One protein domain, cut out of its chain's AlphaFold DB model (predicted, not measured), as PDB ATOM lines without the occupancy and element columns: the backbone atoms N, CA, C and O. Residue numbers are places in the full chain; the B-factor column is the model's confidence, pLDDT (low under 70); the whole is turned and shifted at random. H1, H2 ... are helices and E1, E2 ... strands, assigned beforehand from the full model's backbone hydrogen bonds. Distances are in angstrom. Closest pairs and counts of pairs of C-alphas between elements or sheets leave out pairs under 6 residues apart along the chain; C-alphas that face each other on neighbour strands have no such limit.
ATOM      1  N   LEU A  40      13.735  29.275   5.243       78.69
ATOM      2  CA  LEU A  40      14.935  30.031   5.603       78.69
ATOM      3  C   LEU A  40      15.162  31.276   4.726       78.69
ATOM      4  O   LEU A  40      15.500  32.321   5.288       78.69
ATOM      5  N   PRO A  41      14.927  31.253   3.393       81.38
ATOM      6  CA  PRO A  41      15.013  32.466   2.591       81.38
ATOM      7  C   PRO A  41      14.052  33.559   3.044       81.38
ATOM      8  O   PRO A  41      14.436  34.724   3.087       81.38
ATOM      9  N   ALA A  42      12.821  33.197   3.409       79.12
ATOM     10  CA  ALA A  42      11.834  34.160   3.882       79.12
ATOM     11  C   ALA A  42      12.212  34.716   5.262       79.12
ATOM     12  O   ALA A  42      12.083  35.918   5.492       79.12
ATOM     13  N   LEU A  43      12.735  33.866   6.152       80.19
ATOM     14  CA  LEU A  43      13.202  34.271   7.479       80.19
ATOM     15  C   LEU A  43      14.375  35.251   7.387       80.19
ATOM     16  O   LEU A  43      14.327  36.327   7.979       80.19
ATOM     17  N   LEU A  44      15.391  34.934   6.581       78.12
ATOM     18  CA  LEU A  44      16.586  35.769   6.450       78.12
ATOM     19  C   LEU A  44      16.343  37.053   5.642       78.12
ATOM     20  O   LEU A  44      16.986  38.064   5.922       78.12
ATOM     21  N   ALA A  45      15.402  37.043   4.689       71.06
ATOM     22  CA  ALA A  45      15.014  38.226   3.912       71.06
ATOM     23  C   ALA A  45      14.119  39.212   4.684       71.06
ATOM     24  O   ALA A  45      13.973  40.362   4.265       71.06
ATOM     25  N   SER A  46      13.500  38.774   5.787       58.28
ATOM     26  CA  SER A  46      12.592  39.609   6.583       58.28
ATOM     27  C   SER A  46      13.305  40.728   7.357       58.28
ATOM     28  O   SER A  46      12.675  41.720   7.730       58.28
ATOM     29  N   GLU A  47      14.623  40.619   7.536       57.28
ATOM     30  CA  GLU A  47      15.447  41.571   8.280       57.28
ATOM     31  C   GLU A  47      16.410  42.290   7.305       57.28
ATOM     32  O   GLU A  47      17.170  41.676   6.555       57.28
ATOM     33  N   LYS A  48      16.335  43.628   7.233       61.34
ATOM     34  CA  LYS A  48      17.192  44.427   6.336       61.34
ATOM     35  C   LYS A  48      18.631  44.440   6.856       61.34
ATOM     36  O   LYS A  48      18.847  44.731   8.025       61.34
ATOM     37  N   GLY A  49      19.605  44.255   5.962       69.19
ATOM     38  CA  GLY A  49      21.026  44.468   6.268       69.19
ATOM     39  C   GLY A  49      21.816  43.215   6.646       69.19
ATOM     40  O   GLY A  49      22.798  43.342   7.366       69.19
ATOM     41  N   LEU A  50      21.398  42.036   6.171       77.94
ATOM     42  CA  LEU A  50      22.110  40.775   6.385       77.94
ATOM     43  C   LEU A  50      23.560  40.866   5.871       77.94
ATOM     44  O   LEU A  50      23.776  40.922   4.658       77.94
ATOM     45  N   SER A  51      24.538  40.885   6.775       73.31
ATOM     46  CA  SER A  51      25.973  40.944   6.475       73.31
ATOM     47  C   SER A  51      26.606  39.563   6.404       73.31
ATOM     48  O   SER A  51      27.501  39.334   5.602       73.31
ATOM     49  N   ASP A  52      26.128  38.619   7.213       73.69
ATOM     50  CA  ASP A  52      26.711  37.286   7.295       73.69
ATOM     51  C   ASP A  52      25.646  36.247   7.656       73.69
ATOM     52  O   ASP A  52      24.591  36.567   8.214       73.69
ATOM     53  N   ILE A  53      25.930  34.987   7.343       78.38
ATOM     54  CA  ILE A  53      25.128  33.825   7.708       78.38
ATOM     55  C   ILE A  53      26.065  32.783   8.305       78.38
ATOM     56  O   ILE A  53      27.048  32.381   7.690       78.38
ATOM     57  N   GLU A  54      25.735  32.302   9.490       77.75
ATOM     58  CA  GLU A  54      26.403  31.188  10.150       77.75
ATOM     59  C   GLU A  54      25.412  30.040  10.295       77.75
ATOM     60  O   GLU A  54      24.235  30.263  10.576       77.75
ATOM     61  N   TYR A  55      25.864  28.805  10.127       77.50
ATOM     62  CA  TYR A  55      25.071  27.634  10.464       77.50
ATOM     63  C   TYR A  55      25.901  26.600  11.209       77.50
ATOM     64  O   TYR A  55      27.109  26.467  11.011       77.50
ATOM     65  N   ILE A  56      25.225  25.836  12.058       71.31
ATOM     66  CA  ILE A  56      25.800  24.710  12.782       71.31
ATOM     67  C   ILE A  56      24.827  23.533  12.765       71.31
ATOM     68  O   ILE A  56      23.638  23.684  13.041       71.31
ATOM     69  N   VAL A  57      25.349  22.357  12.440       70.44
ATOM     70  CA  VAL A  57      24.675  21.059  12.524       70.44
ATOM     71  C   VAL A  57      25.360  20.275  13.633       70.44
ATOM     72  O   VAL A  57      26.579  20.141  13.612       70.44
ATOM     73  N   ILE A  58      24.598  19.775  14.596       67.44
ATOM     74  CA  ILE A  58      25.082  19.039  15.766       67.44
ATOM     75  C   ILE A  58      24.496  17.629  15.706       67.44
ATOM     76  O   ILE A  58      23.292  17.478  15.500       67.44
ATOM     77  N   GLY A  59      25.336  16.609  15.862       58.19
ATOM     78  CA  GLY A  59      24.948  15.206  15.976       58.19
ATOM     79  C   GLY A  59      24.512  14.819  17.393       58.19
ATOM     80  O   GLY A  59      24.787  15.527  18.362       58.19
ATOM     81  N   GLU A  60      23.821  13.692  17.557       63.03
ATOM     82  CA  GLU A  60      23.511  13.110  18.880       63.03
ATOM     83  C   GLU A  60      24.776  12.676  19.635       63.03
ATOM     84  O   GLU A  60      24.809  12.676  20.864       63.03
ATOM     85  N   ASP A  61      25.844  12.372  18.902       54.50
ATOM     86  CA  ASP A  61      27.169  12.034  19.425       54.50
ATOM     87  C   ASP A  61      28.022  13.268  19.777       54.50
ATOM     88  O   ASP A  61      29.201  13.138  20.099       54.50
ATOM     89  N   SER A  62      27.431  14.467  19.735       46.44
ATOM     90  CA  SER A  62      28.105  15.760  19.924       46.44
ATOM     91  C   SER A  62      29.115  16.145  18.833       46.44
ATOM     92  O   SER A  62      29.788  17.171  18.972       46.44
ATOM     93  N   SER A  63      29.209  15.394  17.729       47.59
ATOM     94  CA  SER A  63      29.896  15.882  16.530       47.59
ATOM     95  C   SER A  63      29.205  17.143  16.019       47.59
ATOM     96  O   SER A  63      28.003  17.344  16.209       47.59
ATOM     97  N   ASN A  64      29.959  18.037  15.392       54.03
ATOM     98  CA  ASN A  64      29.381  19.234  14.812       54.03
ATOM     99  C   ASN A  64      30.013  19.558  13.467       54.03
ATOM    100  O   ASN A  64      31.125  19.146  13.155       54.03
ATOM    101  N   ILE A  65      29.239  20.264  12.659       51.19
ATOM    102  CA  ILE A  65      29.636  20.806  11.375       51.19
ATOM    103  C   ILE A  65      29.205  22.256  11.365       51.19
ATOM    104  O   ILE A  65      28.035  22.562  11.591       51.19
ATOM    105  N   TRP A  66      30.146  23.134  11.058       56.75
ATOM    106  CA  TRP A  66      29.924  24.566  11.028       56.75
ATOM    107  C   TRP A  66      30.193  25.129   9.642       56.75
ATOM    108  O   TRP A  66      31.156  24.737   8.983       56.75
ATOM    109  N   GLY A  67      29.375  26.084   9.226       55.31
ATOM    110  CA  GLY A  67      29.629  26.870   8.034       55.31
ATOM    111  C   GLY A  67      29.329  28.336   8.259       55.31
ATOM    112  O   GLY A  67      28.506  28.717   9.088       55.31
ATOM    113  N   TYR A  68      30.028  29.156   7.491       62.56
ATOM    114  CA  TYR A  68      29.933  30.598   7.561       62.56
ATOM    115  C   TYR A  68      30.027  31.188   6.171       62.56
ATOM    116  O   TYR A  68      30.876  30.781   5.374       62.56
ATOM    117  N   LEU A  69      29.169  32.160   5.908       59.56
ATOM    118  CA  LEU A  69      29.102  32.879   4.657       59.56
ATOM    119  C   LEU A  69      29.026  34.369   4.943       59.56
ATOM    120  O   LEU A  69      28.097  34.836   5.597       59.56
ATOM    121  N   ASN A  70      29.981  35.113   4.403       64.94
ATOM    122  CA  ASN A  70      29.879  36.558   4.307       64.94
ATOM    123  C   ASN A  70      29.000  36.897   3.097       64.94
ATOM    124  O   ASN A  70      29.292  36.470   1.976       64.94
ATOM    125  N   THR A  71      27.923  37.656   3.299       63.97
ATOM    126  CA  THR A  71      26.995  37.976   2.208       63.97
ATOM    127  C   THR A  71      27.602  38.904   1.164       63.97
ATOM    128  O   THR A  71      27.127  38.906   0.031       63.97
ATOM    129  N   THR A  72      28.668  39.644   1.492       57.19
ATOM    130  CA  THR A  72      29.371  40.494   0.516       57.19
ATOM    131  C   THR A  72      30.197  39.694  -0.480       57.19
ATOM    132  O   THR A  72      30.461  40.180  -1.578       57.19
ATOM    133  N   ASP A  73      30.590  38.476  -0.108       47.81
ATOM    134  CA  ASP A  73      31.514  37.640  -0.879       47.81
ATOM    135  C   ASP A  73      30.770  36.574  -1.706       47.81
ATOM    136  O   ASP A  73      31.386  35.797  -2.439       47.81
ATOM    137  N   CYS A  74      29.434  36.547  -1.621       51.81
ATOM    138  CA  CYS A  74      28.576  35.563  -2.274       51.81
ATOM    139  C   CYS A  74      27.494  36.243  -3.123       51.81
ATOM    140  O   CYS A  74      26.855  37.205  -2.705       51.81
ATOM    141  N   THR A  75      27.226  35.707  -4.315       60.59
ATOM    142  CA  THR A  75      26.150  36.206  -5.191       60.59
ATOM    143  C   THR A  75      24.770  35.707  -4.763       60.59
ATOM    144  O   THR A  75      23.768  36.363  -5.054       60.59
ATOM    145  N   GLN A  76      24.703  34.563  -4.072       68.44
ATOM    146  CA  GLN A  76      23.468  33.961  -3.564       68.44
ATOM    147  C   GLN A  76      23.657  33.399  -2.140       68.44
ATOM    148  O   GLN A  76      23.420  32.215  -1.908       68.44
ATOM    149  N   PRO A  77      24.024  34.238  -1.152       68.06
ATOM    150  CA  PRO A  77      24.466  33.787   0.172       68.06
ATOM    151  C   PRO A  77      23.458  32.888   0.896       68.06
ATOM    152  O   PRO A  77      23.838  31.941   1.574       68.06
ATOM    153  N   VAL A  78      22.163  33.156   0.729       77.38
ATOM    154  CA  VAL A  78      21.088  32.349   1.322       77.38
ATOM    155  C   VAL A  78      21.000  30.967   0.665       77.38
ATOM    156  O   VAL A  78      20.903  29.960   1.363       77.38
ATOM    157  N   THR A  79      21.065  30.897  -0.666       76.38
ATOM    158  CA  THR A  79      21.088  29.625  -1.409       76.38
ATOM    159  C   THR A  79      22.334  28.812  -1.057       76.38
ATOM    160  O   THR A  79      22.255  27.596  -0.867       76.38
ATOM    161  N   ASP A  80      23.475  29.484  -0.923       71.62
ATOM    162  CA  ASP A  80      24.756  28.870  -0.583       71.62
ATOM    163  C   ASP A  80      24.750  28.343   0.862       71.62
ATOM    164  O   ASP A  80      25.187  27.218   1.107       71.62
ATOM    165  N   ALA A  81      24.160  29.088   1.805       75.94
ATOM    166  CA  ALA A  81      23.947  28.638   3.182       75.94
ATOM    167  C   ALA A  81      23.062  27.387   3.250       75.94
ATOM    168  O   ALA A  81      23.401  26.425   3.936       75.94
ATOM    169  N   ILE A  82      21.958  27.360   2.497       78.50
ATOM    170  CA  ILE A  82      21.059  26.196   2.413       78.50
ATOM    171  C   ILE A  82      21.792  24.994   1.814       78.50
ATOM    172  O   ILE A  82      21.668  23.870   2.302       78.50
ATOM    173  N   THR A  83      22.581  25.215   0.767       75.75
ATOM    174  CA  THR A  83      23.380  24.159   0.137       75.75
ATOM    175  C   THR A  83      24.415  23.604   1.114       75.75
ATOM    176  O   THR A  83      24.521  22.388   1.276       75.75
ATOM    177  N   GLY A  84      25.137  24.480   1.816       70.44
ATOM    178  CA  GLY A  84      26.103  24.110   2.848       70.44
ATOM    179  C   GLY A  84      25.470  23.335   4.002       70.44
ATOM    180  O   GLY A  84      26.013  22.313   4.425       70.44
ATOM    181  N   LEU A  85      24.288  23.756   4.449       78.06
ATOM    182  CA  LEU A  85      23.511  23.075   5.478       78.06
ATOM    183  C   LEU A  85      23.081  21.669   5.033       78.06
ATOM    184  O   LEU A  85      23.281  20.699   5.763       78.06
ATOM    185  N   ASN A  86      22.540  21.535   3.820       79.06
ATOM    186  CA  ASN A  86      22.153  20.239   3.254       79.06
ATOM    187  C   ASN A  86      23.348  19.292   3.133       79.06
ATOM    188  O   ASN A  86      23.254  18.119   3.491       79.06
ATOM    189  N   ASN A  87      24.491  19.812   2.697       73.44
ATOM    190  CA  ASN A  87      25.737  19.061   2.603       73.44
ATOM    191  C   ASN A  87      26.264  18.626   3.979       73.44
ATOM    192  O   ASN A  87      26.704  17.486   4.131       73.44
ATOM    193  N   ALA A  88      26.162  19.491   4.989       68.75
ATOM    194  CA  ALA A  88      26.502  19.178   6.373       68.75
ATOM    195  C   ALA A  88      25.628  18.051   6.943       68.75
ATOM    196  O   ALA A  88      26.145  17.060   7.454       68.75
ATOM    197  N   MET A  89      24.305  18.149   6.796       76.25
ATOM    198  CA  MET A  89      23.381  17.099   7.244       76.25
ATOM    199  C   MET A  89      23.587  15.790   6.478       76.25
ATOM    200  O   MET A  89      23.557  14.710   7.074       76.25
ATOM    201  N   LYS A  90      23.857  15.869   5.168       76.81
ATOM    202  CA  LYS A  90      24.218  14.701   4.363       76.81
ATOM    203  C   LYS A  90      25.501  14.059   4.883       76.81
ATOM    204  O   LYS A  90      25.543  12.844   5.008       76.81
ATOM    205  N   ASN A  91      26.522  14.844   5.221       65.06
ATOM    206  CA  ASN A  91      27.772  14.311   5.751       65.06
ATOM    207  C   ASN A  91      27.583  13.613   7.102       65.06
ATOM    208  O   ASN A  91      28.112  12.517   7.274       65.06
ATOM    209  N   MET A  92      26.793  14.186   8.016       68.44
ATOM    210  CA  MET A  92      26.424  13.504   9.264       68.44
ATOM    211  C   MET A  92      25.761  12.156   8.960       68.44
ATOM    212  O   MET A  92      26.195  11.112   9.444       68.44
ATOM    213  N   THR A  93      24.785  12.165   8.051       73.00
ATOM    214  CA  THR A  93      24.046  10.962   7.650       73.00
ATOM    215  C   THR A  93      24.953   9.906   7.005       73.00
ATOM    216  O   THR A  93      24.896   8.734   7.378       73.00
ATOM    217  N   ASP A  94      25.824  10.299   6.071       71.75
ATOM    218  CA  ASP A  94      26.776   9.412   5.386       71.75
ATOM    219  C   ASP A  94      27.750   8.757   6.382       71.75
ATOM    220  O   ASP A  94      28.139   7.600   6.209       71.75
ATOM    221  N   ASN A  95      28.105   9.474   7.455       61.22
ATOM    222  CA  ASN A  95      28.939   8.980   8.552       61.22
ATOM    223  C   ASN A  95      28.144   8.249   9.647       61.22
ATOM    224  O   ASN A  95      28.711   7.897  10.679       61.22
ATOM    225  N   LYS A  96      26.858   7.958   9.409       79.06
ATOM    226  CA  LYS A  96      25.955   7.262  10.342       79.06
ATOM    227  C   LYS A  96      25.759   8.005  11.669       79.06
ATOM    228  O   LYS A  96      25.508   7.374  12.694       79.06
ATOM    229  N   VAL A  97      25.855   9.330  11.637       61.62
ATOM    230  CA  VAL A  97      25.578  10.214  12.766       61.62
ATOM    231  C   VAL A  97      24.170  10.787  12.622       61.62
ATOM    232  O   VAL A  97      23.861  11.467  11.642       61.62
ATOM    233  N   SER A  98      23.317  10.536  13.616       77.88
ATOM    234  CA  SER A  98      22.006  11.185  13.726       77.88
ATOM    235  C   SER A  98      22.180  12.660  14.076       77.88
ATOM    236  O   SER A  98      22.925  12.988  14.996       77.88
ATOM    237  N   VAL A  99      21.478  13.555  13.380       76.62
ATOM    238  CA  VAL A  99      21.468  14.992  13.696       76.62
ATOM    239  C   VAL A  99      20.555  15.240  14.899       76.62
ATOM    240  O   VAL A  99      19.404  14.822  14.885       76.62
ATOM    241  N   SER A 100      21.055  15.938  15.919       71.88
ATOM    242  CA  SER A 100      20.313  16.326  17.127       71.88
ATOM    243  C   SER A 100      19.827  17.775  17.089       71.88
ATOM    244  O   SER A 100      18.779  18.096  17.650       71.88
ATOM    245  N   LYS A 101      20.574  18.672  16.435       73.69
ATOM    246  CA  LYS A 101      20.231  20.096  16.363       73.69
ATOM    247  C   LYS A 101      20.798  20.744  15.111       73.69
ATOM    248  O   LYS A 101      21.922  20.466  14.713       73.69
ATOM    249  N   VAL A 102      20.050  21.677  14.539       81.25
ATOM    250  CA  VAL A 102      20.539  22.571  13.488       81.25
ATOM    251  C   VAL A 102      20.183  23.998  13.863       81.25
ATOM    252  O   VAL A 102      19.043  24.272  14.230       81.25
ATOM    253  N   VAL A 103      21.151  24.905  13.770       79.75
ATOM    254  CA  VAL A 103      20.958  26.335  14.022       79.75
ATOM    255  C   VAL A 103      21.493  27.130  12.843       79.75
ATOM    256  O   VAL A 103      22.562  26.820  12.324       79.75
ATOM    257  N   VAL A 104      20.771  28.179  12.464       84.50
ATOM    258  CA  VAL A 104      21.232  29.210  11.529       84.50
ATOM    259  C   VAL A 104      21.173  30.563  12.226       84.50
ATOM    260  O   VAL A 104      20.173  30.887  12.861       84.50
ATOM    261  N   THR A 105      22.222  31.364  12.099       81.56
ATOM    262  CA  THR A 105      22.313  32.721  12.638       81.56
ATOM    263  C   THR A 105      22.562  33.701  11.499       81.56
ATOM    264  O   THR A 105      23.539  33.568  10.767       81.56
ATOM    265  N   GLY A 106      21.683  34.691  11.353       82.31
ATOM    266  CA  GLY A 106      21.896  35.844  10.478       82.31
ATOM    267  C   GLY A 106      22.495  37.013  11.257       82.31
ATOM    268  O   GLY A 106      22.070  37.286  12.385       82.31
ATOM    269  N   PHE A 107      23.464  37.703  10.661       78.25
ATOM    270  CA  PHE A 107      24.095  38.906  11.210       78.25
ATOM    271  C   PHE A 107      23.599  40.119  10.441       78.25
ATOM    272  O   PHE A 107      23.562  40.093   9.216       78.25
ATOM    273  N   TYR A 108      23.225  41.176  11.151       74.94
ATOM    274  CA  TYR A 108      22.622  42.386  10.600       74.94
ATOM    275  C   TYR A 108      23.308  43.607  11.225       74.94
ATOM    276  O   TYR A 108      22.774  44.253  12.135       74.94
ATOM    277  N   GLY A 109      24.546  43.876  10.796       66.81
ATOM    278  CA  GLY A 109      25.422  44.849  11.454       66.81
ATOM    279  C   GLY A 109      25.786  44.392  12.869       66.81
ATOM    280  O   GLY A 109      26.336  43.309  13.042       66.81
ATOM    281  N   ASP A 110      25.435  45.187  13.882       60.06
ATOM    282  CA  ASP A 110      25.706  44.867  15.296       60.06
ATOM    283  C   ASP A 110      24.674  43.907  15.919       60.06
ATOM    284  O   ASP A 110      24.821  43.472  17.063       60.06
ATOM    285  N   SER A 111      23.598  43.593  15.192       62.19
ATOM    286  CA  SER A 111      22.533  42.704  15.660       62.19
ATOM    287  C   SER A 111      22.646  41.313  15.041       62.19
ATOM    288  O   SER A 111      23.176  41.144  13.945       62.19
ATOM    289  N   ARG A 112      22.154  40.295  15.749       73.06
ATOM    290  CA  ARG A 112      22.107  38.916  15.254       73.06
ATOM    291  C   ARG A 112      20.799  38.256  15.645       73.06
ATOM    292  O   ARG A 112      20.286  38.503  16.736       73.06
ATOM    293  N   THR A 113      20.320  37.380  14.772       76.06
ATOM    294  CA  THR A 113      19.094  36.608  14.970       76.06
ATOM    295  C   THR A 113      19.379  35.143  14.677       76.06
ATOM    296  O   THR A 113      19.904  34.823  13.610       76.06
ATOM    297  N   SER A 114      19.020  34.250  15.601       80.44
ATOM    298  CA  SER A 114      19.218  32.807  15.439       80.44
ATOM    299  C   SER A 114      17.901  32.059  15.298       80.44
ATOM    300  O   SER A 114      16.892  32.399  15.918       80.44
ATOM    301  N   TYR A 115      17.951  30.994  14.513       85.50
ATOM    302  CA  TYR A 115      16.847  30.108  14.202       85.50
ATOM    303  C   TYR A 115      17.287  28.672  14.461       85.50
ATOM    304  O   TYR A 115      18.402  28.301  14.101       85.50
ATOM    305  N   SER A 116      16.426  27.861  15.068       83.81
ATOM    306  CA  SER A 116      16.652  26.424  15.233       83.81
ATOM    307  C   SER A 116      15.736  25.660  14.298       83.81
ATOM    308  O   SER A 116      14.548  25.955  14.220       83.81
ATOM    309  N   LEU A 117      16.274  24.665  13.606       84.75
ATOM    310  CA  LEU A 117      15.462  23.747  12.825       84.75
ATOM    311  C   LEU A 117      14.737  22.797  13.773       84.75
ATOM    312  O   LEU A 117      15.362  22.162  14.627       84.75
ATOM    313  N   ASN A 118      13.437  22.662  13.582       81.62
ATOM    314  CA  ASN A 118      12.666  21.574  14.144       81.62
ATOM    315  C   ASN A 118      12.809  20.360  13.209       81.62
ATOM    316  O   ASN A 118      12.340  20.386  12.073       81.62
ATOM    317  N   LEU A 119      13.513  19.320  13.663       79.69
ATOM    318  CA  LEU A 119      13.859  18.156  12.835       79.69
ATOM    319  C   LEU A 119      12.644  17.298  12.461       79.69
ATOM    320  O   LEU A 119      12.672  16.634  11.428       79.69
ATOM    321  N   ASP A 120      11.575  17.353  13.257       78.00
ATOM    322  CA  ASP A 120      10.343  16.609  12.992       78.00
ATOM    323  C   ASP A 120       9.511  17.271  11.887       78.00
ATOM    324  O   ASP A 120       8.836  16.592  11.113       78.00
ATOM    325  N   THR A 121       9.545  18.604  11.814       79.81
ATOM    326  CA  THR A 121       8.723  19.385  10.875       79.81
ATOM    327  C   THR A 121       9.504  19.927   9.678       79.81
ATOM    328  O   THR A 121       8.893  20.293   8.676       79.81
ATOM    329  N   GLY A 122      10.836  19.984   9.757       78.44
ATOM    330  CA  GLY A 122      11.714  20.542   8.723       78.44
ATOM    331  C   GLY A 122      11.686  22.072   8.617       78.44
ATOM    332  O   GLY A 122      12.204  22.614   7.638       78.44
ATOM    333  N   MET A 123      11.096  22.758   9.602       83.31
ATOM    334  CA  MET A 123      10.880  24.210   9.619       83.31
ATOM    335  C   MET A 123      11.769  24.904  10.652       83.31
ATOM    336  O   MET A 123      12.087  24.327  11.695       83.31
ATOM    337  N   PHE A 124      12.160  26.148  10.381       87.06
ATOM    338  CA  PHE A 124      12.967  26.951  11.294       87.06
ATOM    339  C   PHE A 124      12.099  27.773  12.249       87.06
ATOM    340  O   PHE A 124      11.193  28.506  11.856       87.06
ATOM    341  N   GLU A 125      12.445  27.714  13.528       84.44
ATOM    342  CA  GLU A 125      11.819  28.489  14.592       84.44
ATOM    343  C   GLU A 125      12.805  29.544  15.103       84.44
ATOM    344  O   GLU A 125      13.956  29.239  15.427       84.44
ATOM    345  N   LYS A 126      12.364  30.806  15.173       82.81
ATOM    346  CA  LYS A 126      13.173  31.898  15.729       82.81
ATOM    347  C   LYS A 126      13.410  31.647  17.217       82.81
ATOM    348  O   LYS A 126      12.466  31.424  17.972       82.81
ATOM    349  N   LEU A 127      14.668  31.709  17.636       70.06
ATOM    350  CA  LEU A 127      15.041  31.589  19.039       70.06
ATOM    351  C   LEU A 127      14.759  32.898  19.781       70.06
ATOM    352  O   LEU A 127      14.856  33.982  19.206       70.06
TER     353      LEU A 127
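What this domain is: This is residues 40 to 127 of the 259 residues of an uncharacterized protein of Methanoregulaceae archaeon PtaB.Bin108 (UniProt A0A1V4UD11). A twisted sheet of five strands forms a wall, and two helices cover one of its faces while the other face is bare, which makes two layers. The long helix H2 packs lengthwise over E2 and E1, and the short helix H1 sits over E3, towards the E5 side of the sheet. The printed part has 88 residues, with two named helices and five named strands in the order H1, E1, E2, H2, E3, E4, E5; the sheet's order is E2, E1, E3, E4, E5, all antiparallel, and the class is mixed, helices and strands. The whole is compact, with a radius of gyration of the C-alphas of 12.8 A, and spans 38 by 25 by 20 A, only just elongated.

Where its parts are: Begin with the longest strand, E3, residues 99 to 108: find C-alpha 99 at (21.468, 14.992, 13.696), from which it runs 27.6 A to C-alpha 108 at (22.622, 42.386, 10.600). The other strands are E1, residues 52 to 59, 23.8 A; E2, residues 64 to 70, 20.3 A; E4, residues 111 to 118, 23.4 A; and E5, residues 123 to 126, 10.1 A. Helix H2, residues 77 to 94, measures 25.0 A, and H1, residues 40 to 45, starts at C-alpha 40, (14.935, 30.031, 5.603), and measures 8.4 A.

How they stand to each other: Look first at E1 and E3, antiparallel at 169 degrees, where N 54 and O 105 are 2.8 A apart, within hydrogen-bond range. On the other side of E1, the hairpin E1 and E2 has N 55 and O 67 at 2.8 A. E3, E4 and E5 form a meander, each strand the antiparallel neighbour of the one before; in its two hairpins you find N 106 and O 113 at 2.9 A, and N 116 and O 125 at 2.9 A. E2, H2 and E3 form a split strand-helix-strand unit, two strands running the same way with a helix between them in the chain and E1 between them in the sheet; its crossover is right-handed. H2 is on the sheet at a height of 8.5 A and runs along the strands, at 13 degrees to E1 on the local plane; its closest C-alphas to E2 are Ala 88 and Ile 65, 6.1 A. H1 is on the same face, also at a height of 8.5 A, and touches H2 at residues 78 to 82 alone; the closest C-alphas, Pro 41 and Val 78, are 6.2 A apart, with a shallow tilt of 24 degrees, opposite ways. In H1 and H2 every O i to N i+4 pair is within hydrogen-bond range. E2 and E5, the edge strands, are apart.

The domain as a whole: The two C-alphas farthest apart, those of Lys 48 and Lys 96, are 38.4 A apart. The printed part has no cut, and no link is long. The mean pLDDT of the printed part is 71.3; look for low confidence, under 70, for instance in residues 58 to 77.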